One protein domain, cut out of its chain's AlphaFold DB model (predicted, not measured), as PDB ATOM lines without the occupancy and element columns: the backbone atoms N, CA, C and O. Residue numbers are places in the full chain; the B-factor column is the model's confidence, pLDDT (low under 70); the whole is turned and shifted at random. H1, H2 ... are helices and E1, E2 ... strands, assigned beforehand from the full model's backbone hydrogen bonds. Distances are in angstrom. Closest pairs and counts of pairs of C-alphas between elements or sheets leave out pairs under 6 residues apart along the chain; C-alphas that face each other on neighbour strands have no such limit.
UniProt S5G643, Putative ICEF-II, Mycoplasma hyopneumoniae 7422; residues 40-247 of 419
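Overview. This is residues 40 to 247 of the 419 residues of the protein "Putative ICEF-II" of Mycoplasma hyopneumoniae 7422 (UniProt S5G643). Two sheets form a loose sandwich, and a long two-stranded arm, the hairpin E4 and E5, sticks out at one end and makes much of the length. The larger sheet is a twisted ribbon of long strands E1, E12 and E11, with short E6, E7 and E8 along E11; it is partly face to face with the small sheet E3-E2-E9-E10, and H2 packs on the ribbon near short H1. The 208 printed residues run E1 to E8, H1, E9, E10, H2, E11, E12: two named helices and twelve named strands, mostly strand, with antiparallel neighbours. The whole is loose, with a radius of gyration of the C-alphas of 23.3 A and spans of 96 by 41 by 31 A.

Arrangement. E1, residues 40 to 58, is antiparallel to E12, residues 226 to 246, at 169 degrees; N 47 and O 236, 2.9 A apart, are within hydrogen-bond range. E12 forms a hairpin with E11, residues 204 to 222, where N 217 and O 233 are 2.8 A apart. On the other side of E11 from E12 lie E6, residues 128 to 130, E7, residues 144 to 146, and E8, residues 150 to 152, in staggered antiparallel pairing: N 130 and O 220 are 2.9 A apart, N 145 and O 216 2.8 A, N 150 and O 211 2.9 A. The sheet facing this branched one runs E3, residues 88 to 92, E2, residues 66 to 72, E9, residues 165 to 171, and E10, residues 177 to 179; N 68 and O 90 are 2.8 A apart, N 69 and O 168 2.8 A, N 169 and O 178 2.9 A. The facing parts of this sandwich, two sheets face to face, are 10.2 A centre to centre. H2, residues 185 to 198, is on the branched sheet at a height of 4.2 A, only just above its level; the C-alphas of Gln 51 and Val 185 are the closest of E1 and H2, 5.6 A. With residues 186 to 190 alone H2 touches H1, residues 159 to 164, closest at the C-alphas of Phe 162 and Lys 186, 6.1 A, opposite ways at a shallow tilt of 22 degrees. H1 only grazes the small sheet. In both helices every O i to N i+4 pair is within hydrogen-bond range. E4, residues 98 to 108, and E5, residues 114 to 124, pair through N 101 and O 121, 2.9 A.

Along the chain. E1 begins at C-alpha 40 (-1.904, 25.411, 5.116), bends by 56 degrees at residue 54 and is 52.9 A long. E4 is 30.5 A and E5 30.8 A. E11, 43.2 A, bends by 96 degrees at residue 207. E12, 57.6 A, ends at C-alpha 246 (-6.647, 16.252, 1.923).

Size, cuts and confidence. The C-alphas of Tyr 111 and Lys 247 are farthest apart, 96.8 A. The printed part has no cut. Links E2 to E3 and E6 to E7 are long. Mean pLDDT of the printed part is 74.4, with residues 73 to 86 and 197 to 208 among those under 70.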
ATOM      1  N   TYR A  40      -1.907  24.676   3.859       68.12
ATOM      2  CA  TYR A  40      -1.904  25.411   5.116       68.12
ATOM      3  C   TYR A  40      -3.094  26.369   5.161       68.12
ATOM      4  O   TYR A  40      -3.061  27.430   4.533       68.12
ATOM      5  N   VAL A  41      -4.116  26.028   5.939       70.62
ATOM      6  CA  VAL A  41      -5.294  26.875   6.161       70.62
ATOM      7  C   VAL A  41      -5.168  27.686   7.451       70.62
ATOM      8  O   VAL A  41      -4.568  27.228   8.426       70.62
ATOM      9  N   PRO A  42      -5.709  28.919   7.480       71.44
ATOM     10  CA  PRO A  42      -5.681  29.749   8.673       71.44
ATOM     11  C   PRO A  42      -6.600  29.178   9.758       71.44
ATOM     12  O   PRO A  42      -7.773  28.901   9.512       71.44
ATOM     13  N   VAL A  43      -6.082  29.084  10.978       75.19
ATOM     14  CA  VAL A  43      -6.834  28.691  12.170       75.19
ATOM     15  C   VAL A  43      -6.872  29.863  13.132       75.19
ATOM     16  O   VAL A  43      -5.832  30.431  13.461       75.19
ATOM     17  N   ASN A  44      -8.075  30.205  13.593       82.44
ATOM     18  CA  ASN A  44      -8.304  31.224  14.608       82.44
ATOM     19  C   ASN A  44      -8.915  30.568  15.839       82.44
ATOM     20  O   ASN A  44     -10.027  30.049  15.778       82.44
ATOM     21  N   ASN A  45      -8.203  30.617  16.954       85.12
ATOM     22  CA  ASN A  45      -8.605  29.980  18.202       85.12
ATOM     23  C   ASN A  45      -8.437  30.952  19.372       85.12
ATOM     24  O   ASN A  45      -7.870  32.034  19.233       85.12
ATOM     25  N   ARG A  46      -8.930  30.564  20.549       88.50
ATOM     26  CA  ARG A  46      -8.794  31.337  21.787       88.50
ATOM     27  C   ARG A  46      -7.934  30.580  22.787       88.50
ATOM     28  O   ARG A  46      -8.114  29.382  22.980       88.50
ATOM     29  N   VAL A  47      -7.034  31.296  23.450       89.12
ATOM     30  CA  VAL A  47      -6.307  30.818  24.628       89.12
ATOM     31  C   VAL A  47      -6.799  31.577  25.852       89.12
ATOM     32  O   VAL A  47      -7.008  32.792  25.806       89.12
ATOM     33  N   GLN A  48      -6.996  30.856  26.952       94.50
ATOM     34  CA  GLN A  48      -7.271  31.437  28.255       94.50
ATOM     35  C   GLN A  48      -6.607  30.588  29.330       94.50
ATOM     36  O   GLN A  48      -6.799  29.375  29.375       94.50
ATOM     37  N   VAL A  49      -5.842  31.231  30.203       94.50
ATOM     38  CA  VAL A  49      -5.283  30.600  31.395       94.50
ATOM     39  C   VAL A  49      -5.513  31.499  32.595       94.50
ATOM     40  O   VAL A  49      -5.594  32.721  32.473       94.50
ATOM     41  N   GLU A  50      -5.595  30.897  33.769       95.62
ATOM     42  CA  GLU A  50      -5.869  31.620  35.000       95.62
ATOM     43  C   GLU A  50      -5.091  31.039  36.170       95.62
ATOM     44  O   GLU A  50      -4.798  29.841  36.198       95.62
ATOM     45  N   GLN A  51      -4.745  31.881  37.137       96.56
ATOM     46  CA  GLN A  51      -4.141  31.466  38.396       96.56
ATOM     47  C   GLN A  51      -4.614  32.386  39.517       96.56
ATOM     48  O   GLN A  51      -4.693  33.599  39.337       96.56
ATOM     49  N   GLU A  52      -4.909  31.788  40.668       96.31
ATOM     50  CA  GLU A  52      -5.202  32.498  41.907       96.31
ATOM     51  C   GLU A  52      -3.941  32.585  42.774       96.31
ATOM     52  O   GLU A  52      -3.160  31.629  42.844       96.31
ATOM     53  N   TYR A  53      -3.756  33.738  43.406       94.81
ATOM     54  CA  TYR A  53      -2.618  34.086  44.242       94.81
ATOM     55  C   TYR A  53      -3.125  34.596  45.587       94.81
ATOM     56  O   TYR A  53      -3.953  35.510  45.629       94.81
ATOM     57  N   ASP A  54      -2.609  34.032  46.676       94.44
ATOM     58  CA  ASP A  54      -2.875  34.536  48.020       94.44
ATOM     59  C   ASP A  54      -2.081  35.825  48.257       94.44
ATOM     60  O   ASP A  54      -0.876  35.901  47.994       94.44
ATOM     61  N   VAL A  55      -2.762  36.848  48.766       91.00
ATOM     62  CA  VAL A  55      -2.185  38.162  49.062       91.00
ATOM     63  C   VAL A  55      -2.705  38.670  50.411       91.00
ATOM     64  O   VAL A  55      -3.733  38.222  50.905       91.00
ATOM     65  N   ASP A  56      -1.994  39.608  51.034       89.44
ATOM     66  CA  ASP A  56      -2.448  40.285  52.258       89.44
ATOM     67  C   ASP A  56      -2.308  41.792  52.069       89.44
ATOM     68  O   ASP A  56      -1.320  42.427  52.463       89.44
ATOM     69  N   ILE A  57      -3.312  42.337  51.390       86.12
ATOM     70  CA  ILE A  57      -3.403  43.747  51.040       86.12
ATOM     71  C   ILE A  57      -4.455  44.357  51.944       86.12
ATOM     72  O   ILE A  57      -5.654  44.128  51.785       86.12
ATOM     73  N   ASP A  58      -3.980  45.103  52.933       81.38
ATOM     74  CA  ASP A  58      -4.842  45.769  53.894       81.38
ATOM     75  C   ASP A  58      -5.544  46.961  53.243       81.38
ATOM     76  O   ASP A  58      -4.880  47.900  52.799       81.38
ATOM     77  N   LEU A  59      -6.880  46.914  53.210       70.12
ATOM     78  CA  LEU A  59      -7.699  47.994  52.677       70.12
ATOM     79  C   LEU A  59      -7.988  49.101  53.726       70.12
ATOM     80  O   LEU A  59      -8.613  50.109  53.415       70.12
ATOM     81  N   LYS A  60      -7.565  48.965  54.990       65.38
ATOM     82  CA  LYS A  60      -7.847  49.971  56.040       65.38
ATOM     83  C   LYS A  60      -6.744  51.012  56.237       65.38
ATOM     84  O   LYS A  60      -7.029  52.098  56.733       65.38
ATOM     85  N   ASN A  61      -5.500  50.710  55.864       58.97
ATOM     86  CA  ASN A  61      -4.355  51.608  56.052       58.97
ATOM     87  C   ASN A  61      -4.116  52.477  54.803       58.97
ATOM     88  O   ASN A  61      -3.258  52.188  53.973       58.97
ATOM     89  N   SER A  62      -4.870  53.573  54.697       51.81
ATOM     90  CA  SER A  62      -4.938  54.492  53.546       51.81
ATOM     91  C   SER A  62      -3.690  55.349  53.272       51.81
ATOM     92  O   SER A  62      -3.700  56.153  52.344       51.81
ATOM     93  N   ASN A  63      -2.595  55.176  54.019       52.88
ATOM     94  CA  ASN A  63      -1.348  55.916  53.772       52.88
ATOM     95  C   ASN A  63      -0.463  55.283  52.683       52.88
ATOM     96  O   ASN A  63       0.543  55.877  52.302       52.88
ATOM     97  N   LYS A  64      -0.806  54.084  52.194       61.12
ATOM     98  CA  LYS A  64      -0.074  53.392  51.125       61.12
ATOM     99  C   LYS A  64      -1.035  53.116  49.975       61.12
ATOM    100  O   LYS A  64      -1.932  52.287  50.123       61.12
ATOM    101  N   SER A  65      -0.867  53.801  48.847       74.88
ATOM    102  CA  SER A  65      -1.565  53.404  47.624       74.88
ATOM    103  C   SER A  65      -0.988  52.074  47.147       74.88
ATOM    104  O   SER A  65       0.204  51.804  47.306       74.88
ATOM    105  N   TRP A  66      -1.837  51.201  46.621       81.81
ATOM    106  CA  TRP A  66      -1.390  49.962  45.996       81.81
ATOM    107  C   TRP A  66      -1.488  50.114  44.492       81.81
ATOM    108  O   TRP A  66      -2.383  50.784  43.984       81.81
ATOM    109  N   GLU A  67      -0.585  49.477  43.769       85.81
ATOM    110  CA  GLU A  67      -0.582  49.542  42.320       85.81
ATOM    111  C   GLU A  67      -0.277  48.182  41.706       85.81
ATOM    112  O   GLU A  67       0.545  47.422  42.221       85.81
ATOM    113  N   ILE A  68      -0.950  47.881  40.595       86.50
ATOM    114  CA  ILE A  68      -0.572  46.776  39.723       86.50
ATOM    115  C   ILE A  68       0.362  47.339  38.661       86.50
ATOM    116  O   ILE A  68      -0.036  48.128  37.807       86.50
ATOM    117  N   GLU A  69       1.612  46.918  38.725       87.38
ATOM    118  CA  GLU A  69       2.638  47.232  37.754       87.38
ATOM    119  C   GLU A  69       2.715  46.123  36.701       87.38
ATOM    120  O   GLU A  69       3.003  44.969  37.019       87.38
ATOM    121  N   ILE A  70       2.506  46.487  35.437       86.56
ATOM    122  CA  ILE A  70       2.640  45.617  34.268       86.56
ATOM    123  C   ILE A  70       3.756  46.180  33.399       86.56
ATOM    124  O   ILE A  70       3.647  47.294  32.887       86.56
ATOM    125  N   TYR A  71       4.829  45.427  33.193       78.88
ATOM    126  CA  TYR A  71       5.916  45.856  32.318       78.88
ATOM    127  C   TYR A  71       6.402  44.718  31.430       78.88
ATOM    128  O   TYR A  71       6.375  43.551  31.808       78.88
ATOM    129  N   ALA A  72       6.894  45.077  30.250       70.88
ATOM    130  CA  ALA A  72       7.603  44.173  29.361       70.88
ATOM    131  C   ALA A  72       9.060  44.635  29.273       70.88
ATOM    132  O   ALA A  72       9.332  45.771  28.882       70.88
ATOM    133  N   ASN A  73       9.993  43.784  29.687       59.06
ATOM    134  CA  ASN A  73      11.410  44.109  29.696       59.06
ATOM    135  C   ASN A  73      11.973  43.955  28.273       59.06
ATOM    136  O   ASN A  73      12.048  42.849  27.747       59.06
ATOM    137  N   SER A  74      12.352  45.047  27.610       51.31
ATOM    138  CA  SER A  74      13.000  44.975  26.297       51.31
ATOM    139  C   SER A  74      14.489  44.672  26.482       51.31
ATOM    140  O   SER A  74      15.310  45.584  26.566       51.31
ATOM    141  N   GLY A  75      14.857  43.394  26.585       47.38
ATOM    142  CA  GLY A  75      16.263  42.997  26.453       47.38
ATOM    143  C   GLY A  75      16.827  43.369  25.070       47.38
ATOM    144  O   GLY A  75      16.071  43.629  24.136       47.38
ATOM    145  N   HIS A  76      18.157  43.345  24.916       41.19
ATOM    146  CA  HIS A  76      18.910  43.685  23.688       41.19
ATOM    147  C   HIS A  76      18.512  42.926  22.397       41.19
ATOM    148  O   HIS A  76      19.040  43.217  21.326       41.19
ATOM    149  N   TYR A  77      17.576  41.979  22.467       43.38
ATOM    150  CA  TYR A  77      17.066  41.234  21.323       43.38
ATOM    151  C   TYR A  77      15.764  41.863  20.818       43.38
ATOM    152  O   TYR A  77      14.666  41.514  21.236       43.38
ATOM    153  N   ASN A  78      15.956  42.841  19.935       43.97
ATOM    154  CA  ASN A  78      15.018  43.476  19.008       43.97
ATOM    155  C   ASN A  78      13.567  42.919  19.008       43.97
ATOM    156  O   ASN A  78      13.252  42.034  18.204       43.97
ATOM    157  N   PRO A  79      12.652  43.445  19.847       43.78
ATOM    158  CA  PRO A  79      11.242  43.130  19.747       43.78
ATOM    159  C   PRO A  79      10.621  44.137  18.783       43.78
ATOM    160  O   PRO A  79      10.311  45.276  19.139       43.78
ATOM    161  N   GLY A  80      10.418  43.731  17.534       41.47
ATOM    162  CA  GLY A  80       9.384  44.390  16.751       41.47
ATOM    163  C   GLY A  80       8.077  44.308  17.547       41.47
ATOM    164  O   GLY A  80       7.653  43.214  17.900       41.47
ATOM    165  N   VAL A  81       7.434  45.451  17.790       46.09
ATOM    166  CA  VAL A  81       6.053  45.569  18.305       46.09
ATOM    167  C   VAL A  81       5.861  45.545  19.836       46.09
ATOM    168  O   VAL A  81       4.955  44.911  20.357       46.09
ATOM    169  N   LEU A  82       6.612  46.367  20.572       47.16
ATOM    170  CA  LEU A  82       6.038  47.101  21.717       47.16
ATOM    171  C   LEU A  82       6.382  48.587  21.569       47.16
ATOM    172  O   LEU A  82       7.139  49.163  22.342       47.16
ATOM    173  N   SER A  83       5.849  49.218  20.523       40.41
ATOM    174  CA  SER A  83       6.087  50.636  20.224       40.41
ATOM    175  C   SER A  83       5.364  51.617  21.158       40.41
ATOM    176  O   SER A  83       5.500  52.818  20.967       40.41
ATOM    177  N   ASN A  84       4.666  51.152  22.199       38.81
ATOM    178  CA  ASN A  84       4.058  52.020  23.209       38.81
ATOM    179  C   ASN A  84       4.569  51.653  24.614       38.81
ATOM    180  O   ASN A  84       4.078  50.719  25.229       38.81
ATOM    181  N   LYS A  85       5.575  52.412  25.069       45.53
ATOM    182  CA  LYS A  85       5.981  52.723  26.458       45.53
ATOM    183  C   LYS A  85       5.895  51.630  27.546       45.53
ATOM    184  O   LYS A  85       4.827  51.221  27.976       45.53
ATOM    185  N   GLN A  86       7.077  51.323  28.098       60.31
ATOM    186  CA  GLN A  86       7.432  51.458  29.523       60.31
ATOM    187  C   GLN A  86       6.257  51.382  30.514       60.31
ATOM    188  O   GLN A  86       5.542  52.363  30.664       60.31
ATOM    189  N   LYS A  87       6.149  50.264  31.245       70.44
ATOM    190  CA  LYS A  87       5.464  50.151  32.548       70.44
ATOM    191  C   LYS A  87       4.055  50.781  32.611       70.44
ATOM    192  O   LYS A  87       3.894  51.969  32.868       70.44
ATOM    193  N   THR A  88       3.017  49.958  32.490       76.69
ATOM    194  CA  THR A  88       1.652  50.358  32.858       76.69
ATOM    195  C   THR A  88       1.454  50.196  34.358       76.69
ATOM    196  O   THR A  88       1.827  49.174  34.930       76.69
ATOM    197  N   VAL A  89       0.849  51.197  34.989       78.69
ATOM    198  CA  VAL A  89       0.526  51.177  36.413       78.69
ATOM    199  C   VAL A  89      -0.974  51.373  36.575       78.69
ATOM    200  O   VAL A  89      -1.515  52.406  36.186       78.69
ATOM    201  N   ILE A  90      -1.638  50.372  37.140       79.94
ATOM    202  CA  ILE A  90      -3.047  50.431  37.517       79.94
ATOM    203  C   ILE A  90      -3.095  50.777  39.001       79.94
ATOM    204  O   ILE A  90      -2.699  49.971  39.842       79.94
ATOM    205  N   GLN A  91      -3.555  51.982  39.319       78.75
ATOM    206  CA  GLN A  91      -3.668  52.441  40.699       78.75
ATOM    207  C   GLN A  91      -4.899  51.816  41.353       78.75
ATOM    208  O   GLN A  91      -6.017  52.020  40.889       78.75
ATOM    209  N   LEU A  92      -4.708  51.099  42.454       75.69
ATOM    210  CA  LEU A  92      -5.785  50.756  43.374       75.69
ATOM    211  C   LEU A  92      -6.000  51.985  44.259       75.69
ATOM    212  O   LEU A  92      -5.320  52.181  45.269       75.69
ATOM    213  N   ASP A  93      -6.871  52.875  43.787       65.38
ATOM    214  CA  ASP A  93      -7.151  54.160  44.424       65.38
ATOM    215  C   ASP A  93      -8.023  54.011  45.671       65.38
ATOM    216  O   ASP A  93      -8.712  53.012  45.825       65.38
ATOM    217  N   SER A  94      -8.052  55.034  46.532       61.44
ATOM    218  CA  SER A  94      -8.819  55.043  47.788       61.44
ATOM    219  C   SER A  94     -10.323  54.746  47.637       61.44
ATOM    220  O   SER A  94     -10.949  54.350  48.619       61.44
ATOM    221  N   HIS A  95     -10.907  54.869  46.441       65.19
ATOM    222  CA  HIS A  95     -12.316  54.555  46.183       65.19
ATOM    223  C   HIS A  95     -12.578  53.051  46.042       65.19
ATOM    224  O   HIS A  95     -13.709  52.617  46.240       65.19
ATOM    225  N   TRP A  96     -11.544  52.238  45.788       64.44
ATOM    226  CA  TRP A  96     -11.616  50.774  45.948       64.44
ATOM    227  C   TRP A  96     -11.910  50.345  47.382       64.44
ATOM    228  O   TRP A  96     -12.405  49.248  47.629       64.44
ATOM    229  N   PHE A  97     -11.536  51.201  48.327       62.94
ATOM    230  CA  PHE A  97     -11.518  50.895  49.743       62.94
ATOM    231  C   PHE A  97     -12.825  51.366  50.385       62.94
ATOM    232  O   PHE A  97     -13.428  50.601  51.135       62.94
ATOM    233  N   ASN A  98     -13.295  52.568  50.021       67.00
ATOM    234  CA  ASN A  98     -14.585  53.119  50.431       67.00
ATOM    235  C   ASN A  98     -15.194  54.027  49.345       67.00
ATOM    236  O   ASN A  98     -14.482  54.825  48.735       67.00
ATOM    237  N   ARG A  99     -16.523  54.010  49.172       69.00
ATOM    238  CA  ARG A  99     -17.236  55.019  48.365       69.00
ATOM    239  C   ARG A  99     -17.803  56.126  49.246       69.00
ATOM    240  O   ARG A  99     -18.282  55.870  50.349       69.00
ATOM    241  N   LYS A 100     -17.791  57.362  48.744       71.44
ATOM    242  CA  LYS A 100     -18.505  58.479  49.373       71.44
ATOM    243  C   LYS A 100     -19.885  58.600  48.750       71.44
ATOM    244  O   LYS A 100     -19.998  58.815  47.548       71.44
ATOM    245  N   GLU A 101     -20.919  58.481  49.570       75.50
ATOM    246  CA  GLU A 101     -22.278  58.836  49.175       75.50
ATOM    247  C   GLU A 101     -22.653  60.179  49.779       75.50
ATOM    248  O   GLU A 101     -22.509  60.401  50.986       75.50
ATOM    249  N   TYR A 102     -23.153  61.060  48.922       77.44
ATOM    250  CA  TYR A 102     -23.729  62.325  49.334       77.44
ATOM    251  C   TYR A 102     -25.222  62.137  49.550       77.44
ATOM    252  O   TYR A 102     -25.906  61.548  48.715       77.44
ATOM    253  N   TYR A 103     -25.724  62.632  50.671       78.38
ATOM    254  CA  TYR A 103     -27.148  62.634  50.966       78.38
ATOM    255  C   TYR A 103     -27.517  63.949  51.636       78.38
ATOM    256  O   TYR A 103     -26.708  64.562  52.335       78.38
ATOM    257  N   THR A 104     -28.734  64.404  51.380       80.25
ATOM    258  CA  THR A 104     -29.278  65.622  51.965       80.25
ATOM    259  C   THR A 104     -30.022  65.283  53.246       80.25
ATOM    260  O   THR A 104     -30.840  64.364  53.284       80.25
ATOM    261  N   ILE A 105     -29.713  66.012  54.316       78.25
ATOM    262  CA  ILE A 105     -30.486  65.976  55.558       78.25
ATOM    263  C   ILE A 105     -31.290  67.281  55.628       78.25
ATOM    264  O   ILE A 105     -30.682  68.353  55.518       78.25
ATOM    265  N   PRO A 106     -32.621  67.223  55.809       70.50
ATOM    266  CA  PRO A 106     -33.416  68.410  56.090       70.50
ATOM    267  C   PRO A 106     -33.162  68.868  57.530       70.50
ATOM    268  O   PRO A 106     -33.235  68.070  58.467       70.50
ATOM    269  N   ILE A 107     -32.858  70.153  57.710       72.06
ATOM    270  CA  ILE A 107     -32.743  70.774  59.034       72.06
ATOM    271  C   ILE A 107     -33.914  71.744  59.189       72.06
ATOM    272  O   ILE A 107     -34.038  72.687  58.409       72.06
ATOM    273  N   GLU A 108     -34.762  71.515  60.193       57.72
ATOM    274  CA  GLU A 108     -35.838  72.437  60.566       57.72
ATOM    275  C   GLU A 108     -35.393  73.337  61.721       57.72
ATOM    276  O   GLU A 108     -34.993  72.861  62.786       57.72
ATOM    277  N   TYR A 109     -35.493  74.652  61.524       57.66
ATOM    278  CA  TYR A 109     -35.392  75.630  62.605       57.66
ATOM    279  C   TYR A 109     -36.784  76.043  63.092       57.66
ATOM    280  O   TYR A 109     -37.768  75.969  62.360       57.66
ATOM    281  N   ALA A 110     -36.852  76.557  64.324       56.25
ATOM    282  CA  ALA A 110     -38.087  76.921  65.032       56.25
ATOM    283  C   ALA A 110     -39.004  77.952  64.324       56.25
ATOM    284  O   ALA A 110     -40.095  78.215  64.820       56.25
ATOM    285  N   TYR A 111     -38.586  78.524  63.190       57.72
ATOM    286  CA  TYR A 111     -39.326  79.533  62.422       57.72
ATOM    287  C   TYR A 111     -39.738  79.092  61.002       57.72
ATOM    288  O   TYR A 111     -40.242  79.913  60.246       57.72
ATOM    289  N   GLY A 112     -39.600  77.807  60.647       58.03
ATOM    290  CA  GLY A 112     -40.237  77.238  59.446       58.03
ATOM    291  C   GLY A 112     -39.445  77.319  58.134       58.03
ATOM    292  O   GLY A 112     -39.941  76.840  57.116       58.03
ATOM    293  N   ASP A 113     -38.222  77.850  58.142       54.19
ATOM    294  CA  ASP A 113     -37.327  77.769  56.983       54.19
ATOM    295  C   ASP A 113     -36.693  76.368  56.891       54.19
ATOM    296  O   ASP A 113     -36.065  75.897  57.845       54.19
ATOM    297  N   GLN A 114     -36.846  75.707  55.737       57.38
ATOM    298  CA  GLN A 114     -36.210  74.424  55.421       57.38
ATOM    299  C   GLN A 114     -34.996  74.648  54.511       57.38
ATOM    300  O   GLN A 114     -35.116  75.198  53.417       57.38
ATOM    301  N   PHE A 115     -33.826  74.190  54.958       65.75
ATOM    302  CA  PHE A 115     -32.609  74.128  54.147       65.75
ATOM    303  C   PHE A 115     -32.146  72.676  54.012       65.75
ATOM    304  O   PHE A 115     -32.185  71.899  54.969       65.75
ATOM    305  N   GLU A 116     -31.667  72.322  52.823       70.25
ATOM    306  CA  GLU A 116     -31.050  71.025  52.564       70.25
ATOM    307  C   GLU A 116     -29.540  71.107  52.813       70.25
ATOM    308  O   GLU A 116     -28.818  71.833  52.126       70.25
ATOM    309  N   TYR A 117     -29.043  70.357  53.799       75.94
ATOM    310  CA  TYR A 117     -27.608  70.238  54.051       75.94
ATOM    311  C   TYR A 117     -27.062  68.995  53.347       75.94
ATOM    312  O   TYR A 117     -27.433  67.868  53.688       75.94
ATOM    313  N   LEU A 118     -26.166  69.192  52.376       78.81
ATOM    314  CA  LEU A 118     -25.439  68.098  51.740       78.81
ATOM    315  C   LEU A 118     -24.387  67.564  52.716       78.81
ATOM    316  O   LEU A 118     -23.402  68.238  53.014       78.81
ATOM    317  N   THR A 119     -24.572  66.338  53.189       81.00
ATOM    318  CA  THR A 119     -23.582  65.632  54.004       81.00
ATOM    319  C   THR A 119     -22.998  64.448  53.236       81.00
ATOM    320  O   THR A 119     -23.530  64.016  52.212       81.00
ATOM    321  N   GLN A 120     -21.873  63.930  53.721       80.75
ATOM    322  CA  GLN A 120     -21.170  62.785  53.144       80.75
ATOM    323  C   GLN A 120     -21.167  61.623  54.141       80.75
ATOM    324  O   GLN A 120     -20.869  61.812  55.321       80.75
ATOM    325  N   ARG A 121     -21.456  60.406  53.671       79.56
ATOM    326  CA  ARG A 121     -21.150  59.163  54.394       79.56
ATOM    327  C   ARG A 121     -20.155  58.335  53.607       79.56
ATOM    328  O   ARG A 121     -20.194  58.282  52.381       79.56
ATOM    329  N   GLU A 122     -19.287  57.666  54.342       74.12
ATOM    330  CA  GLU A 122     -18.348  56.701  53.797       74.12
ATOM    331  C   GLU A 122     -18.970  55.303  53.883       74.12
ATOM    332  O   GLU A 122     -19.396  54.870  54.955       74.12
ATOM    333  N   ILE A 123     -19.055  54.612  52.750       74.88
ATOM    334  CA  ILE A 123     -19.555  53.240  52.655       74.88
ATOM    335  C   ILE A 123     -18.388  52.335  52.316       74.88
ATOM    336  O   ILE A 123     -17.674  52.555  51.337       74.88
ATOM    337  N   LYS A 124     -18.217  51.304  53.140       73.81
ATOM    338  CA  LYS A 124     -17.188  50.288  52.947       73.81
ATOM    339  C   LYS A 124     -17.613  49.328  51.852       73.81
ATOM    340  O   LYS A 124     -18.785  48.966  51.774       73.81
ATOM    341  N   ILE A 125     -16.642  48.891  51.061       74.94
ATOM    342  CA  ILE A 125     -16.835  47.778  50.139       74.94
ATOM    343  C   ILE A 125     -17.230  46.517  50.924       74.94
ATOM    344  O   ILE A 125     -16.665  46.234  51.987       74.94
ATOM    345  N   GLU A 126     -18.224  45.784  50.429       80.12
ATOM    346  CA  GLU A 126     -18.676  44.549  51.064       80.12
ATOM    347  C   GLU A 126     -17.693  43.401  50.800       80.12
ATOM    348  O   GLU A 126     -16.939  43.397  49.820       80.12
ATOM    349  N   ASP A 127     -17.707  42.399  51.673       86.50
ATOM    350  CA  ASP A 127     -16.952  41.171  51.448       86.50
ATOM    351  C   ASP A 127     -17.488  40.453  50.204       86.50
ATOM    352  O   ASP A 127     -18.693  40.266  50.036       86.50
ATOM    353  N   GLY A 128     -16.593  40.021  49.318       88.62
ATOM    354  CA  GLY A 128     -17.013  39.402  48.071       88.62
ATOM    355  C   GLY A 128     -15.930  39.315  47.009       88.62
ATOM    356  O   GLY A 128     -14.755  39.596  47.239       88.62
ATOM    357  N   ILE A 129     -16.359  38.886  45.826       88.69
ATOM    358  CA  ILE A 129     -15.520  38.765  44.636       88.69
ATOM    359  C   ILE A 129     -15.863  39.907  43.682       88.69
ATOM    360  O   ILE A 129     -17.043  40.088  43.361       88.69
ATOM    361  N   TYR A 130     -14.840  40.628  43.224       85.75
ATOM    362  CA  TYR A 130     -14.940  41.781  42.330       85.75
ATOM    363  C   TYR A 130     -14.167  41.527  41.037       85.75
ATOM    364  O   TYR A 130     -13.004  41.125  41.070       85.75
ATOM    365  N   ASP A 131     -14.811  41.779  39.902       85.19
ATOM    366  CA  ASP A 131     -14.254  41.654  38.555       85.19
ATOM    367  C   ASP A 131     -14.849  42.726  37.622       85.19
ATOM    368  O   ASP A 131     -15.620  43.592  38.047       85.19
ATOM    369  N   SER A 132     -14.515  42.657  36.332       77.62
ATOM    370  CA  SER A 132     -14.965  43.608  35.312       77.62
ATOM    371  C   SER A 132     -16.479  43.626  35.052       77.62
ATOM    372  O   SER A 132     -16.936  44.488  34.307       77.62
ATOM    373  N   THR A 133     -17.266  42.715  35.637       75.75
ATOM    374  CA  THR A 133     -18.734  42.690  35.513       75.75
ATOM    375  C   THR A 133     -19.451  43.387  36.671       75.75
ATOM    376  O   THR A 133     -20.611  43.772  36.528       75.75
ATOM    377  N   LYS A 134     -18.766  43.623  37.799       68.94
ATOM    378  CA  LYS A 134     -19.296  44.337  38.976       68.94
ATOM    379  C   LYS A 134     -18.863  45.812  39.018       68.94
ATOM    380  O   LYS A 134     -18.449  46.328  40.051       68.94
ATOM    381  N   THR A 135     -18.952  46.505  37.884       56.72
ATOM    382  CA  THR A 135     -18.447  47.882  37.691       56.72
ATOM    383  C   THR A 135     -19.323  48.983  38.284       56.72
ATOM    384  O   THR A 135     -18.864  50.113  38.410       56.72
ATOM    385  N   ASN A 136     -20.562  48.685  38.683       55.81
ATOM    386  CA  ASN A 136     -21.480  49.695  39.228       55.81
ATOM    387  C   ASN A 136     -21.011  50.296  40.569       55.81
ATOM    388  O   ASN A 136     -21.572  51.291  41.018       55.81
ATOM    389  N   GLU A 137     -19.987  49.714  41.199       54.91
ATOM    390  CA  GLU A 137     -19.494  50.119  42.520       54.91
ATOM    391  C   GLU A 137     -18.044  50.628  42.515       54.91
ATOM    392  O   GLU A 137     -17.598  51.179  43.519       54.91
ATOM    393  N   ILE A 138     -17.302  50.461  41.411       56.72
ATOM    394  CA  ILE A 138     -15.848  50.675  41.355       56.72
ATOM    395  C   ILE A 138     -15.463  51.337  40.026       56.72
ATOM    396  O   ILE A 138     -15.934  50.943  38.960       56.72
ATOM    397  N   ASN A 139     -14.583  52.340  40.092       53.72
ATOM    398  CA  ASN A 139     -14.170  53.150  38.949       53.72
ATOM    399  C   ASN A 139     -13.579  52.307  37.794       53.72
ATOM    400  O   ASN A 139     -12.844  51.334  37.999       53.72
ATOM    401  N   TYR A 140     -13.916  52.699  36.565       55.56
ATOM    402  CA  TYR A 140     -13.597  51.990  35.328       55.56
ATOM    403  C   TYR A 140     -12.096  52.094  35.033       55.56
ATOM    404  O   TYR A 140     -11.632  53.196  34.764       55.56
ATOM    405  N   ASN A 141     -11.361  50.970  35.105       61.81
ATOM    406  CA  ASN A 141     -10.104  50.637  34.378       61.81
ATOM    407  C   ASN A 141      -9.160  49.683  35.136       61.81
ATOM    408  O   ASN A 141      -8.128  49.293  34.596       61.81
ATOM    409  N   ASN A 142      -9.510  49.248  36.348       72.06
ATOM    410  CA  ASN A 142      -8.569  48.482  37.174       72.06
ATOM    411  C   ASN A 142      -8.600  46.963  36.970       72.06
ATOM    412  O   ASN A 142      -7.681  46.260  37.375       72.06
ATOM    413  N   PHE A 143      -9.633  46.452  36.306       81.31
ATOM    414  CA  PHE A 143      -9.849  45.015  36.153       81.31
ATOM    415  C   PHE A 143      -9.236  44.431  34.887       81.31
ATOM    416  O   PHE A 143      -9.117  43.215  34.799       81.31
ATOM    417  N   VAL A 144      -8.903  45.257  33.888       86.12
ATOM    418  CA  VAL A 144      -8.500  44.776  32.562       86.12
ATOM    419  C   VAL A 144      -7.346  45.604  32.021       86.12
ATOM    420  O   VAL A 144      -7.467  46.814  31.851       86.12
ATOM    421  N   HIS A 145      -6.259  44.935  31.659       86.56
ATOM    422  CA  HIS A 145      -5.178  45.517  30.882       86.56
ATOM    423  C   HIS A 145      -5.131  44.880  29.496       86.56
ATOM    424  O   HIS A 145      -5.050  43.657  29.376       86.56
ATOM    425  N   LYS A 146      -5.183  45.706  28.450       86.25
ATOM    426  CA  LYS A 146      -5.162  45.267  27.051       86.25
ATOM    427  C   LYS A 146      -3.806  45.573  26.431       86.25
ATOM    428  O   LYS A 146      -3.294  46.678  26.585       86.25
ATOM    429  N   PHE A 147      -3.274  44.607  25.699       81.06
ATOM    430  CA  PHE A 147      -2.056  44.746  24.918       81.06
ATOM    431  C   PHE A 147      -2.400  44.962  23.446       81.06
ATOM    432  O   PHE A 147      -3.476  44.590  22.975       81.06
ATOM    433  N   ASN A 148      -1.450  45.540  22.714       76.75
ATOM    434  CA  ASN A 148      -1.490  45.531  21.258       76.75
ATOM    435  C   ASN A 148      -1.302  44.103  20.728       76.75
ATOM    436  O   ASN A 148      -0.781  43.234  21.428       76.75
ATOM    437  N   ASP A 149      -1.677  43.894  19.470       75.94
ATOM    438  CA  ASP A 149      -1.433  42.635  18.775       75.94
ATOM    439  C   ASP A 149       0.065  42.297  18.738       75.94
ATOM    440  O   ASP A 149       0.912  43.150  18.454       75.94
ATOM    441  N   ILE A 150       0.387  41.030  19.002       73.94
ATOM    442  CA  ILE A 150       1.759  40.523  19.084       73.94
ATOM    443  C   ILE A 150       1.997  39.596  17.894       73.94
ATOM    444  O   ILE A 150       1.339  38.564  17.755       73.94
ATOM    445  N   ASN A 151       2.964  39.949  17.048       71.00
ATOM    446  CA  ASN A 151       3.333  39.176  15.864       71.00
ATOM    447  C   ASN A 151       4.624  38.388  16.109       71.00
ATOM    448  O   ASN A 151       5.679  38.973  16.355       71.00
ATOM    449  N   PHE A 152       4.565  37.064  15.968       67.94
ATOM    450  CA  PHE A 152       5.722  36.183  16.096       67.94
ATOM    451  C   PHE A 152       6.300  35.910  14.691       67.94
ATOM    452  O   PHE A 152       5.769  35.112  13.917       67.94
ATOM    453  N   ASN A 153       7.381  36.616  14.327       53.75
ATOM    454  CA  ASN A 153       7.875  36.679  12.937       53.75
ATOM    455  C   ASN A 153       8.706  35.470  12.452       53.75
ATOM    456  O   ASN A 153       8.913  35.357  11.248       53.75
ATOM    457  N   LYS A 154       9.195  34.578  13.327       48.97
ATOM    458  CA  LYS A 154       9.838  33.281  12.985       48.97
ATOM    459  C   LYS A 154      10.260  32.564  14.264       48.97
ATOM    460  O   LYS A 154      10.854  33.229  15.101       48.97
ATOM    461  N   SER A 155      10.006  31.247  14.359       48.53
ATOM    462  CA  SER A 155      10.552  30.294  15.355       48.53
ATOM    463  C   SER A 155      11.069  30.969  16.631       48.53
ATOM    464  O   SER A 155      12.274  31.004  16.888       48.53
ATOM    465  N   ILE A 156      10.171  31.570  17.404       46.25
ATOM    466  CA  ILE A 156      10.576  32.183  18.659       46.25
ATOM    467  C   ILE A 156      10.778  31.036  19.648       46.25
ATOM    468  O   ILE A 156       9.967  30.118  19.738       46.25
ATOM    469  N   HIS A 157      11.889  31.066  20.378       49.84
ATOM    470  CA  HIS A 157      11.965  30.398  21.669       49.84
ATOM    471  C   HIS A 157      10.910  31.075  22.552       49.84
ATOM    472  O   HIS A 157      11.208  32.089  23.175       49.84
ATOM    473  N   GLU A 158       9.657  30.609  22.488       50.97
ATOM    474  CA  GLU A 158       8.440  31.208  23.079       50.97
ATOM    475  C   GLU A 158       8.591  31.545  24.567       50.97
ATOM    476  O   GLU A 158       7.947  32.472  25.063       50.97
ATOM    477  N   ASP A 159       9.549  30.893  25.229       52.19
ATOM    478  CA  ASP A 159      10.097  31.260  26.530       52.19
ATOM    479  C   ASP A 159      10.384  32.763  26.653       52.19
ATOM    480  O   ASP A 159      10.185  33.329  27.723       52.19
ATOM    481  N   THR A 160      10.802  33.455  25.587       57.72
ATOM    482  CA  THR A 160      11.211  34.869  25.649       57.72
ATOM    483  C   THR A 160      10.055  35.854  25.806       57.72
ATOM    484  O   THR A 160      10.191  36.778  26.595       57.72
ATOM    485  N   PHE A 161       8.897  35.692  25.156       64.50
ATOM    486  CA  PHE A 161       7.842  36.717  25.265       64.50
ATOM    487  C   PHE A 161       7.286  36.814  26.697       64.50
ATOM    488  O   PHE A 161       7.338  37.870  27.328       64.50
ATOM    489  N   PHE A 162       6.818  35.692  27.252       73.06
ATOM    490  CA  PHE A 162       6.261  35.670  28.610       73.06
ATOM    491  C   PHE A 162       7.331  35.683  29.704       73.06
ATOM    492  O   PHE A 162       7.000  35.924  30.863       73.06
ATOM    493  N   SER A 163       8.609  35.443  29.387       69.00
ATOM    494  CA  SER A 163       9.682  35.687  30.361       69.00
ATOM    495  C   SER A 163      10.027  37.155  30.535       69.00
ATOM    496  O   SER A 163      10.522  37.507  31.602       69.00
ATOM    497  N   LEU A 164       9.723  37.995  29.546       72.06
ATOM    498  CA  LEU A 164       9.952  39.434  29.617       72.06
ATOM    499  C   LEU A 164       8.756  40.198  30.200       72.06
ATOM    500  O   LEU A 164       8.932  41.338  30.625       72.06
ATOM    501  N   LEU A 165       7.566  39.590  30.250       79.69
ATOM    502  CA  LEU A 165       6.381  40.173  30.881       79.69
ATOM    503  C   LEU A 165       6.405  39.954  32.401       79.69
ATOM    504  O   LEU A 165       6.378  38.821  32.882       79.69
ATOM    505  N   GLY A 166       6.419  41.052  33.150       85.19
ATOM    506  CA  GLY A 166       6.267  41.078  34.600       85.19
ATOM    507  C   GLY A 166       4.942  41.722  35.001       85.19
ATOM    508  O   GLY A 166       4.578  42.769  34.463       85.19
ATOM    509  N   VAL A 167       4.235  41.108  35.953       90.38
ATOM    510  CA  VAL A 167       3.009  41.666  36.541       90.38
ATOM    511  C   VAL A 167       3.075  41.529  38.051       90.38
ATOM    512  O   VAL A 167       3.095  40.424  38.596       90.38
ATOM    513  N   TYR A 168       3.095  42.666  38.725       90.19
ATOM    514  CA  TYR A 168       3.254  42.740  40.166       90.19
ATOM    515  C   TYR A 168       2.157  43.581  40.761       90.19
ATOM    516  O   TYR A 168       1.758  44.574  40.169       90.19
ATOM    517  N   ILE A 169       1.739  43.234  41.967       89.38
ATOM    518  CA  ILE A 169       1.025  44.165  42.827       89.38
ATOM    519  C   ILE A 169       1.949  44.585  43.959       89.38
ATOM    520  O   ILE A 169       2.573  43.743  44.608       89.38
ATOM    521  N   GLN A 170       2.084  45.888  44.170       88.25
ATOM    522  CA  GLN A 170       3.025  46.434  45.140       88.25
ATOM    523  C   GLN A 170       2.446  47.638  45.866       88.25
ATOM    524  O   GLN A 170       1.569  48.331  45.350       88.25
ATOM    525  N   SER A 171       2.940  47.873  47.076       85.81
ATOM    526  CA  SER A 171       2.656  49.102  47.803       85.81
ATOM    527  C   SER A 171       3.479  50.256  47.228       85.81
ATOM    528  O   SER A 171       4.595  50.057  46.749       85.81
ATOM    529  N   SER A 172       2.956  51.477  47.312       78.06
ATOM    530  CA  SER A 172       3.585  52.696  46.789       78.06
ATOM    531  C   SER A 172       4.952  53.014  47.398       78.06
ATOM    532  O   SER A 172       5.760  53.708  46.793       78.06
ATOM    533  N   ASP A 173       5.218  52.501  48.599       79.81
ATOM    534  CA  ASP A 173       6.499  52.600  49.302       79.81
ATOM    535  C   ASP A 173       7.434  51.405  49.043       79.81
ATOM    536  O   ASP A 173       8.479  51.291  49.681       79.81
ATOM    537  N   TYR A 174       7.045  50.489  48.150       79.62
ATOM    538  CA  TYR A 174       7.764  49.262  47.799       79.62
ATOM    539  C   TYR A 174       8.027  48.297  48.972       79.62
ATOM    540  O   TYR A 174       8.797  47.349  48.830       79.62
ATOM    541  N   SER A 175       7.373  48.491  50.124       84.25
ATOM    542  CA  SER A 175       7.555  47.643  51.312       84.25
ATOM    543  C   SER A 175       6.974  46.235  51.161       84.25
ATOM    544  O   SER A 175       7.436  45.301  51.819       84.25
ATOM    545  N   LYS A 176       5.970  46.059  50.296       87.38
ATOM    546  CA  LYS A 176       5.392  44.759  49.945       87.38
ATOM    547  C   LYS A 176       5.201  44.656  48.436       87.38
ATOM    548  O   LYS A 176       4.767  45.607  47.790       87.38
ATOM    549  N   LYS A 177       5.483  43.471  47.895       90.00
ATOM    550  CA  LYS A 177       5.349  43.147  46.475       90.00
ATOM    551  C   LYS A 177       4.938  41.688  46.312       90.00
ATOM    552  O   LYS A 177       5.568  40.809  46.895       90.00
ATOM    553  N   TYR A 178       3.919  41.442  45.499       91.38
ATOM    554  CA  TYR A 178       3.474  40.108  45.109       91.38
ATOM    555  C   TYR A 178       3.610  39.958  43.595       91.38
ATOM    556  O   TYR A 178       3.188  40.834  42.839       91.38
ATOM    557  N   ASP A 179       4.209  38.856  43.156       91.50
ATOM    558  CA  ASP A 179       4.253  38.481  41.744       91.50
ATOM    559  C   ASP A 179       2.987  37.688  41.409       91.50
ATOM    560  O   ASP A 179       2.805  36.568  41.884       91.50
ATOM    561  N   ILE A 180       2.093  38.297  40.630       91.56
ATOM    562  CA  ILE A 180       0.773  37.738  40.292       91.56
ATOM    563  C   ILE A 180       0.743  37.200  38.856       91.56
ATOM    564  O   ILE A 180      -0.301  37.199  38.196       91.56
ATOM    565  N   PHE A 181       1.905  36.761  38.357       90.06
ATOM    566  CA  PHE A 181       2.062  36.207  37.012       90.06
ATOM    567  C   PHE A 181       3.101  35.084  36.932       90.06
ATOM    568  O   PHE A 181       2.826  34.036  36.334       90.06
ATOM    569  N   TYR A 182       4.266  35.253  37.561       83.25
ATOM    570  CA  TYR A 182       5.326  34.244  37.621       83.25
ATOM    571  C   TYR A 182       4.874  32.980  38.371       83.25
ATOM    572  O   TYR A 182       4.043  33.049  39.275       83.25
ATOM    573  N   LYS A 183       5.402  31.807  37.976       78.50
ATOM    574  CA  LYS A 183       5.052  30.485  38.545       78.50
ATOM    575  C   LYS A 183       3.543  30.195  38.621       78.50
ATOM    576  O   LYS A 183       3.058  29.539  39.539       78.50
ATOM    577  N   GLY A 184       2.789  30.706  37.652       88.06
ATOM    578  CA  GLY A 184       1.340  30.569  37.588       88.06
ATOM    579  C   GLY A 184       0.827  30.773  36.172       88.06
ATOM    580  O   GLY A 184       0.953  29.883  35.333       88.06
ATOM    581  N   VAL A 185       0.276  31.956  35.889       90.94
ATOM    582  CA  VAL A 185      -0.186  32.333  34.541       90.94
ATOM    583  C   VAL A 185       0.928  32.181  33.502       90.94
ATOM    584  O   VAL A 185       0.693  31.592  32.449       90.94
ATOM    585  N   LYS A 186       2.148  32.642  33.814       88.56
ATOM    586  CA  LYS A 186       3.313  32.538  32.924       88.56
ATOM    587  C   LYS A 186       3.593  31.098  32.493       88.56
ATOM    588  O   LYS A 186       3.659  30.823  31.300       88.56
ATOM    589  N   ASP A 187       3.725  30.184  33.448       87.75
ATOM    590  CA  ASP A 187       4.076  28.787  33.170       87.75
ATOM    591  C   ASP A 187       2.948  28.079  32.414       87.75
ATOM    592  O   ASP A 187       3.207  27.285  31.515       87.75
ATOM    593  N   LYS A 188       1.684  28.409  32.714       91.75
ATOM    594  CA  LYS A 188       0.528  27.893  31.966       91.75
ATOM    595  C   LYS A 188       0.524  28.367  30.513       91.75
ATOM    596  O   LYS A 188       0.223  27.564  29.636       91.75
ATOM    597  N   LEU A 189       0.883  29.627  30.250       86.94
ATOM    598  CA  LEU A 189       1.056  30.129  28.882       86.94
ATOM    599  C   LEU A 189       2.206  29.397  28.190       86.94
ATOM    600  O   LEU A 189       1.985  28.820  27.131       86.94
ATOM    601  N   ILE A 190       3.391  29.329  28.805       82.75
ATOM    602  CA  ILE A 190       4.552  28.617  28.242       82.75
ATOM    603  C   ILE A 190       4.196  27.158  27.918       82.75
ATOM    604  O   ILE A 190       4.455  26.695  26.812       82.75
ATOM    605  N   ASN A 191       3.527  26.451  28.831       84.88
ATOM    606  CA  ASN A 191       3.101  25.068  28.620       84.88
ATOM    607  C   ASN A 191       2.054  24.929  27.513       84.88
ATOM    608  O   ASN A 191       2.075  23.939  26.787       84.88
ATOM    609  N   PHE A 192       1.145  25.894  27.364       85.06
ATOM    610  CA  PHE A 192       0.190  25.926  26.258       85.06
ATOM    611  C   PHE A 192       0.917  26.034  24.909       85.06
ATOM    612  O   PHE A 192       0.672  25.219  24.021       85.06
ATOM    613  N   PHE A 193       1.863  26.967  24.780       77.62
ATOM    614  CA  PHE A 193       2.666  27.135  23.563       77.62
ATOM    615  C   PHE A 193       3.558  25.919  23.279       77.62
ATOM    616  O   PHE A 193       3.539  25.371  22.175       77.62
ATOM    617  N   ALA A 194       4.231  25.392  24.306       77.38
ATOM    618  CA  ALA A 194       5.019  24.169  24.196       77.38
ATOM    619  C   ALA A 194       4.157  22.968  23.771       77.38
ATOM    620  O   ALA A 194       4.613  22.121  23.006       77.38
ATOM    621  N   SER A 195       2.906  22.894  24.236       77.69
ATOM    622  CA  SER A 195       1.958  21.834  23.875       77.69
ATOM    623  C   SER A 195       1.434  21.985  22.446       77.69
ATOM    624  O   SER A 195       1.300  20.975  21.763       77.69
ATOM    625  N   LEU A 196       1.196  23.210  21.958       73.94
ATOM    626  CA  LEU A 196       0.896  23.457  20.539       73.94
ATOM    627  C   LEU A 196       2.032  22.945  19.646       73.94
ATOM    628  O   LEU A 196       1.778  22.240  18.674       73.94
ATOM    629  N   LYS A 197       3.282  23.218  20.034       68.12
ATOM    630  CA  LYS A 197       4.483  22.781  19.313       68.12
ATOM    631  C   LYS A 197       4.747  21.272  19.390       68.12
ATOM    632  O   LYS A 197       5.162  20.679  18.402       68.12
ATOM    633  N   ASN A 198       4.566  20.668  20.567       61.41
ATOM    634  CA  ASN A 198       4.892  19.259  20.826       61.41
ATOM    635  C   ASN A 198       3.727  18.303  20.555       61.41
ATOM    636  O   ASN A 198       3.930  17.084  20.545       61.41
ATOM    637  N   SER A 199       2.508  18.816  20.353       56.84
ATOM    638  CA  SER A 199       1.464  18.022  19.716       56.84
ATOM    639  C   SER A 199       2.055  17.524  18.397       56.84
ATOM    640  O   SER A 199       2.600  18.307  17.629       56.84
ATOM    641  N   LYS A 200       2.055  16.209  18.163       47.69
ATOM    642  CA  LYS A 200       2.689  15.558  17.001       47.69
ATOM    643  C   LYS A 200       2.020  15.906  15.655       47.69
ATOM    644  O   LYS A 200       2.029  15.096  14.736       47.69
ATOM    645  N   ASN A 201       1.404  17.075  15.546       49.78
ATOM    646  CA  ASN A 201       0.911  17.646  14.316       49.78
ATOM    647  C   ASN A 201       2.054  18.465  13.705       49.78
ATOM    648  O   ASN A 201       2.153  19.670  13.927       49.78
ATOM    649  N   GLU A 202       2.879  17.809  12.880       52.72
ATOM    650  CA  GLU A 202       3.797  18.465  11.919       52.72
ATOM    651  C   GLU A 202       3.072  19.502  11.034       52.72
ATOM    652  O   GLU A 202       3.694  20.351  10.404       52.72
ATOM    653  N   ASN A 203       1.740  19.483  11.084       57.09
ATOM    654  CA  ASN A 203       0.817  20.341  10.386       57.09
ATOM    655  C   ASN A 203       0.885  21.825  10.778       57.09
ATOM    656  O   ASN A 203       0.373  22.665  10.053       57.09
ATOM    657  N   TRP A 204       1.453  22.229  11.912       60.16
ATOM    658  CA  TRP A 204       1.400  23.652  12.283       60.16
ATOM    659  C   TRP A 204       2.552  24.437  11.661       60.16
ATOM    660  O   TRP A 204       3.703  24.367  12.095       60.16
ATOM    661  N   LYS A 205       2.232  25.294  10.689       63.69
ATOM    662  CA  LYS A 205       3.153  26.335  10.234       63.69
ATOM    663  C   LYS A 205       3.025  27.529  11.167       63.69
ATOM    664  O   LYS A 205       2.273  28.469  10.934       63.69
ATOM    665  N   LEU A 206       3.829  27.500  12.226       61.12
ATOM    666  CA  LEU A 206       3.922  28.571  13.226       61.12
ATOM    667  C   LEU A 206       4.618  29.845  12.703       61.12
ATOM    668  O   LEU A 206       4.749  30.833  13.425       61.12
ATOM    669  N   ASN A 207       5.063  29.856  11.442       59.94
ATOM    670  CA  ASN A 207       5.515  31.083  10.793       59.94
ATOM    671  C   ASN A 207       4.320  32.036  10.655       59.94
ATOM    672  O   ASN A 207       3.339  31.691  10.003       59.94
ATOM    673  N   ASN A 208       4.440  33.243  11.212       61.97
ATOM    674  CA  ASN A 208       3.375  34.250  11.304       61.97
ATOM    675  C   ASN A 208       2.283  33.947  12.342       61.97
ATOM    676  O   ASN A 208       1.154  34.404  12.167       61.97
ATOM    677  N   PHE A 209       2.595  33.223  13.420       75.06
ATOM    678  CA  PHE A 209       1.697  33.153  14.571       75.06
ATOM    679  C   PHE A 209       1.428  34.566  15.115       75.06
ATOM    680  O   PHE A 209       2.354  35.368  15.276       75.06
ATOM    681  N   ARG A 210       0.164  34.890  15.395       78.62
ATOM    682  CA  ARG A 210      -0.229  36.194  15.949       78.62
ATOM    683  C   ARG A 210      -1.111  36.007  17.164       78.62
ATOM    684  O   ARG A 210      -2.028  35.191  17.121       78.62
ATOM    685  N   LEU A 211      -0.863  36.789  18.212       80.94
ATOM    686  CA  LEU A 211      -1.809  36.985  19.307       80.94
ATOM    687  C   LEU A 211      -2.547  38.295  19.081       80.94
ATOM    688  O   LEU A 211      -1.936  39.358  19.021       80.94
ATOM    689  N   HIS A 212      -3.864  38.197  18.999       85.94
ATOM    690  CA  HIS A 212      -4.787  39.306  18.872       85.94
ATOM    691  C   HIS A 212      -5.561  39.495  20.172       85.94
ATOM    692  O   HIS A 212      -5.919  38.517  20.838       85.94
ATOM    693  N   ASN A 213      -5.874  40.749  20.507       87.19
ATOM    694  CA  ASN A 213      -6.656  41.092  21.702       87.19
ATOM    695  C   ASN A 213      -6.107  40.443  22.987       87.19
ATOM    696  O   ASN A 213      -6.876  39.961  23.824       87.19
ATOM    697  N   PHE A 214      -4.778  40.372  23.129       87.38
ATOM    698  CA  PHE A 214      -4.187  39.850  24.355       87.38
ATOM    699  C   PHE A 214      -4.528  40.782  25.517       87.38
ATOM    700  O   PHE A 214      -4.344  41.996  25.434       87.38
ATOM    701  N   GLN A 215      -5.056  40.219  26.598       90.25
ATOM    702  CA  GLN A 215      -5.473  40.973  27.769       90.25
ATOM    703  C   GLN A 215      -5.247  40.182  29.057       90.25
ATOM    704  O   GLN A 215      -5.346  38.950  29.081       90.25
ATOM    705  N   LEU A 216      -4.995  40.919  30.133       91.19
ATOM    706  CA  LEU A 216      -4.971  40.429  31.502       91.19
ATOM    707  C   LEU A 216      -6.208  40.955  32.219       91.19
ATOM    708  O   LEU A 216      -6.428  42.163  32.249       91.19
ATOM    709  N   ASN A 217      -6.997  40.051  32.791       92.31
ATOM    710  CA  ASN A 217      -8.093  40.397  33.683       92.31
ATOM    711  C   ASN A 217      -7.708  40.051  35.119       92.31
ATOM    712  O   ASN A 217      -7.109  39.002  35.367       92.31
ATOM    713  N   PHE A 218      -8.086  40.910  36.053       90.94
ATOM    714  CA  PHE A 218      -7.851  40.735  37.478       90.94
ATOM    715  C   PHE A 218      -9.188  40.612  38.197       90.94
ATOM    716  O   PHE A 218     -10.095  41.416  37.986       90.94
ATOM    717  N   GLN A 219      -9.299  39.596  39.043       91.31
ATOM    718  CA  GLN A 219     -10.431  39.388  39.936       91.31
ATOM    719  C   GLN A 219      -9.922  39.370  41.376       91.31
ATOM    720  O   GLN A 219      -8.907  38.741  41.674       91.31
ATOM    721  N   TYR A 220     -10.620  40.068  42.264       89.06
ATOM    722  CA  TYR A 220     -10.177  40.333  43.628       89.06
ATOM    723  C   TYR A 220     -11.154  39.721  44.621       89.06
ATOM    724  O   TYR A 220     -12.360  39.945  44.520       89.06
ATOM    725  N   THR A 221     -10.634  38.992  45.606       92.00
ATOM    726  CA  THR A 221     -11.426  38.476  46.728       92.00
ATOM    727  C   THR A 221     -11.179  39.340  47.952       92.00
ATOM    728  O   THR A 221     -10.084  39.327  48.531       92.00
ATOM    729  N   VAL A 222     -12.210  40.077  48.351       87.50
ATOM    730  CA  VAL A 222     -12.186  41.004  49.478       87.50
ATOM    731  C   VAL A 222     -12.844  40.363  50.694       87.50
ATOM    732  O   VAL A 222     -13.949  39.831  50.600       87.50
ATOM    733  N   LYS A 223     -12.155  40.411  51.838       89.38
ATOM    734  CA  LYS A 223     -12.671  39.951  53.130       89.38
ATOM    735  C   LYS A 223     -12.186  40.842  54.266       89.38
ATOM    736  O   LYS A 223     -10.984  41.068  54.385       89.38
ATOM    737  N   ASN A 224     -13.084  41.302  55.132       85.50
ATOM    738  CA  ASN A 224     -12.782  42.163  56.281       85.50
ATOM    739  C   ASN A 224     -11.973  43.422  55.916       85.50
ATOM    740  O   ASN A 224     -11.077  43.829  56.665       85.50
ATOM    741  N   SER A 225     -12.289  44.038  54.771       78.25
ATOM    742  CA  SER A 225     -11.501  45.138  54.195       78.25
ATOM    743  C   SER A 225     -10.037  44.739  53.943       78.25
ATOM    744  O   SER A 225      -9.108  45.465  54.284       78.25
ATOM    745  N   LYS A 226      -9.813  43.560  53.365       85.38
ATOM    746  CA  LYS A 226      -8.516  43.142  52.827       85.38
ATOM    747  C   LYS A 226      -8.712  42.461  51.487       85.38
ATOM    748  O   LYS A 226      -9.616  41.635  51.375       85.38
ATOM    749  N   ILE A 227      -7.843  42.721  50.511       88.38
ATOM    750  CA  ILE A 227      -7.711  41.791  49.383       88.38
ATOM    751  C   ILE A 227      -6.905  40.614  49.903       88.38
ATOM    752  O   ILE A 227      -5.765  40.768  50.341       88.38
ATOM    753  N   THR A 228      -7.552  39.458  49.894       92.38
ATOM    754  CA  THR A 228      -6.986  38.197  50.387       92.38
ATOM    755  C   THR A 228      -6.501  37.315  49.252       92.38
ATOM    756  O   THR A 228      -5.606  36.496  49.437       92.38
ATOM    757  N   LYS A 229      -7.088  37.483  48.062       94.94
ATOM    758  CA  LYS A 229      -6.719  36.736  46.864       94.94
ATOM    759  C   LYS A 229      -6.866  37.590  45.623       94.94
ATOM    760  O   LYS A 229      -7.772  38.421  45.541       94.94
ATOM    761  N   ILE A 230      -6.002  37.329  44.652       92.75
ATOM    762  CA  ILE A 230      -6.092  37.887  43.307       92.75
ATOM    763  C   ILE A 230      -6.035  36.743  42.314       92.75
ATOM    764  O   ILE A 230      -5.101  35.944  42.330       92.75
ATOM    765  N   LYS A 231      -7.024  36.677  41.430       95.38
ATOM    766  CA  LYS A 231      -7.026  35.779  40.285       95.38
ATOM    767  C   LYS A 231      -6.652  36.565  39.035       95.38
ATOM    768  O   LYS A 231      -7.374  37.473  38.627       95.38
ATOM    769  N   THR A 232      -5.529  36.200  38.427       95.19
ATOM    770  CA  THR A 232      -5.069  36.754  37.149       95.19
ATOM    771  C   THR A 232      -5.516  35.827  36.025       95.19
ATOM    772  O   THR A 232      -5.226  34.630  36.056       95.19
ATOM    773  N   ILE A 233      -6.203  36.371  35.023       95.00
ATOM    774  CA  ILE A 233      -6.716  35.644  33.859       95.00
ATOM    775  C   ILE A 233      -6.087  36.246  32.602       95.00
ATOM    776  O   ILE A 233      -6.411  37.367  32.216       95.00
ATOM    777  N   ALA A 234      -5.209  35.496  31.941       92.69
ATOM    778  CA  ALA A 234      -4.649  35.877  30.651       92.69
ATOM    779  C   ALA A 234      -5.482  35.267  29.527       92.69
ATOM    780  O   ALA A 234      -5.752  34.066  29.533       92.69
ATOM    781  N   SER A 235      -5.868  36.079  28.546       93.69
ATOM    782  CA  SER A 235      -6.627  35.609  27.387       93.69
ATOM    783  C   SER A 235      -6.189  36.303  26.106       93.69
ATOM    784  O   SER A 235      -5.863  37.486  26.140       93.69
ATOM    785  N   ALA A 236      -6.212  35.579  24.991       90.50
ATOM    786  CA  ALA A 236      -5.984  36.108  23.650       90.50
ATOM    787  C   ALA A 236      -6.736  35.276  22.614       90.50
ATOM    788  O   ALA A 236      -6.994  34.086  22.818       90.50
ATOM    789  N   ASN A 237      -7.009  35.888  21.469       90.81
ATOM    790  CA  ASN A 237      -7.245  35.143  20.242       90.81
ATOM    791  C   ASN A 237      -5.894  34.905  19.572       90.81
ATOM    792  O   ASN A 237      -5.030  35.776  19.615       90.81
ATOM    793  N   TYR A 238      -5.696  33.755  18.945       85.31
ATOM    794  CA  TYR A 238      -4.505  33.508  18.151       85.31
ATOM    795  C   TYR A 238      -4.855  33.056  16.746       85.31
ATOM    796  O   TYR A 238      -5.803  32.295  16.556       85.31
ATOM    797  N   SER A 239      -4.068  33.528  15.782       80.50
ATOM    798  CA  SER A 239      -4.129  33.082  14.395       80.50
ATOM    799  C   SER A 239      -2.846  32.344  14.034       80.50
ATOM    800  O   SER A 239      -1.751  32.873  14.256       80.50
ATOM    801  N   ALA A 240      -2.974  31.160  13.449       76.94
ATOM    802  CA  ALA A 240      -1.859  30.378  12.922       76.94
ATOM    803  C   ALA A 240      -2.263  29.676  11.620       76.94
ATOM    804  O   ALA A 240      -3.379  29.858  11.134       76.94
ATOM    805  N   GLN A 241      -1.359  28.887  11.046       74.19
ATOM    806  CA  GLN A 241      -1.643  28.051   9.885       74.19
ATOM    807  C   GLN A 241      -1.513  26.572  10.252       74.19
ATOM    808  O   GLN A 241      -0.487  26.168  10.797       74.19
ATOM    809  N   GLU A 242      -2.532  25.784   9.923       71.81
ATOM    810  CA  GLU A 242      -2.554  24.329  10.092       71.81
ATOM    811  C   GLU A 242      -2.612  23.647   8.721       71.81
ATOM    812  O   GLU A 242      -3.373  24.045   7.841       71.81
ATOM    813  N   GLU A 243      -1.776  22.638   8.529       69.25
ATOM    814  CA  GLU A 243      -1.710  21.778   7.361       69.25
ATOM    815  C   GLU A 243      -2.894  20.832   7.414       69.25
ATOM    816  O   GLU A 243      -3.000  19.946   8.267       69.25
ATOM    817  N   VAL A 244      -3.802  21.026   6.477       69.56
ATOM    818  CA  VAL A 244      -4.871  20.089   6.215       69.56
ATOM    819  C   VAL A 244      -4.395  19.179   5.103       69.56
ATOM    820  O   VAL A 244      -4.177  19.598   3.966       69.56
ATOM    821  N   ILE A 245      -4.224  17.912   5.464       65.88
ATOM    822  CA  ILE A 245      -3.908  16.857   4.515       65.88
ATOM    823  C   ILE A 245      -5.232  16.370   3.931       65.88
ATOM    824  O   ILE A 245      -6.053  15.762   4.623       65.88
ATOM    825  N   SER A 246      -5.450  16.647   2.652       67.62
ATOM    826  CA  SER A 246      -6.647  16.252   1.923       67.62
ATOM    827  C   SER A 246      -6.325  15.213   0.853       67.62
ATOM    828  O   SER A 246      -5.196  15.053   0.382       67.62
ATOM    829  N   LYS A 247      -7.342  14.433   0.499       64.56
ATOM    830  CA  LYS A 247      -7.211  13.363  -0.481       64.56
ATOM    831  C   LYS A 247      -7.052  13.977  -1.872       64.56
ATOM    832  O   LYS A 247      -7.953  14.670  -2.333       64.56
TER     833      LYS A 247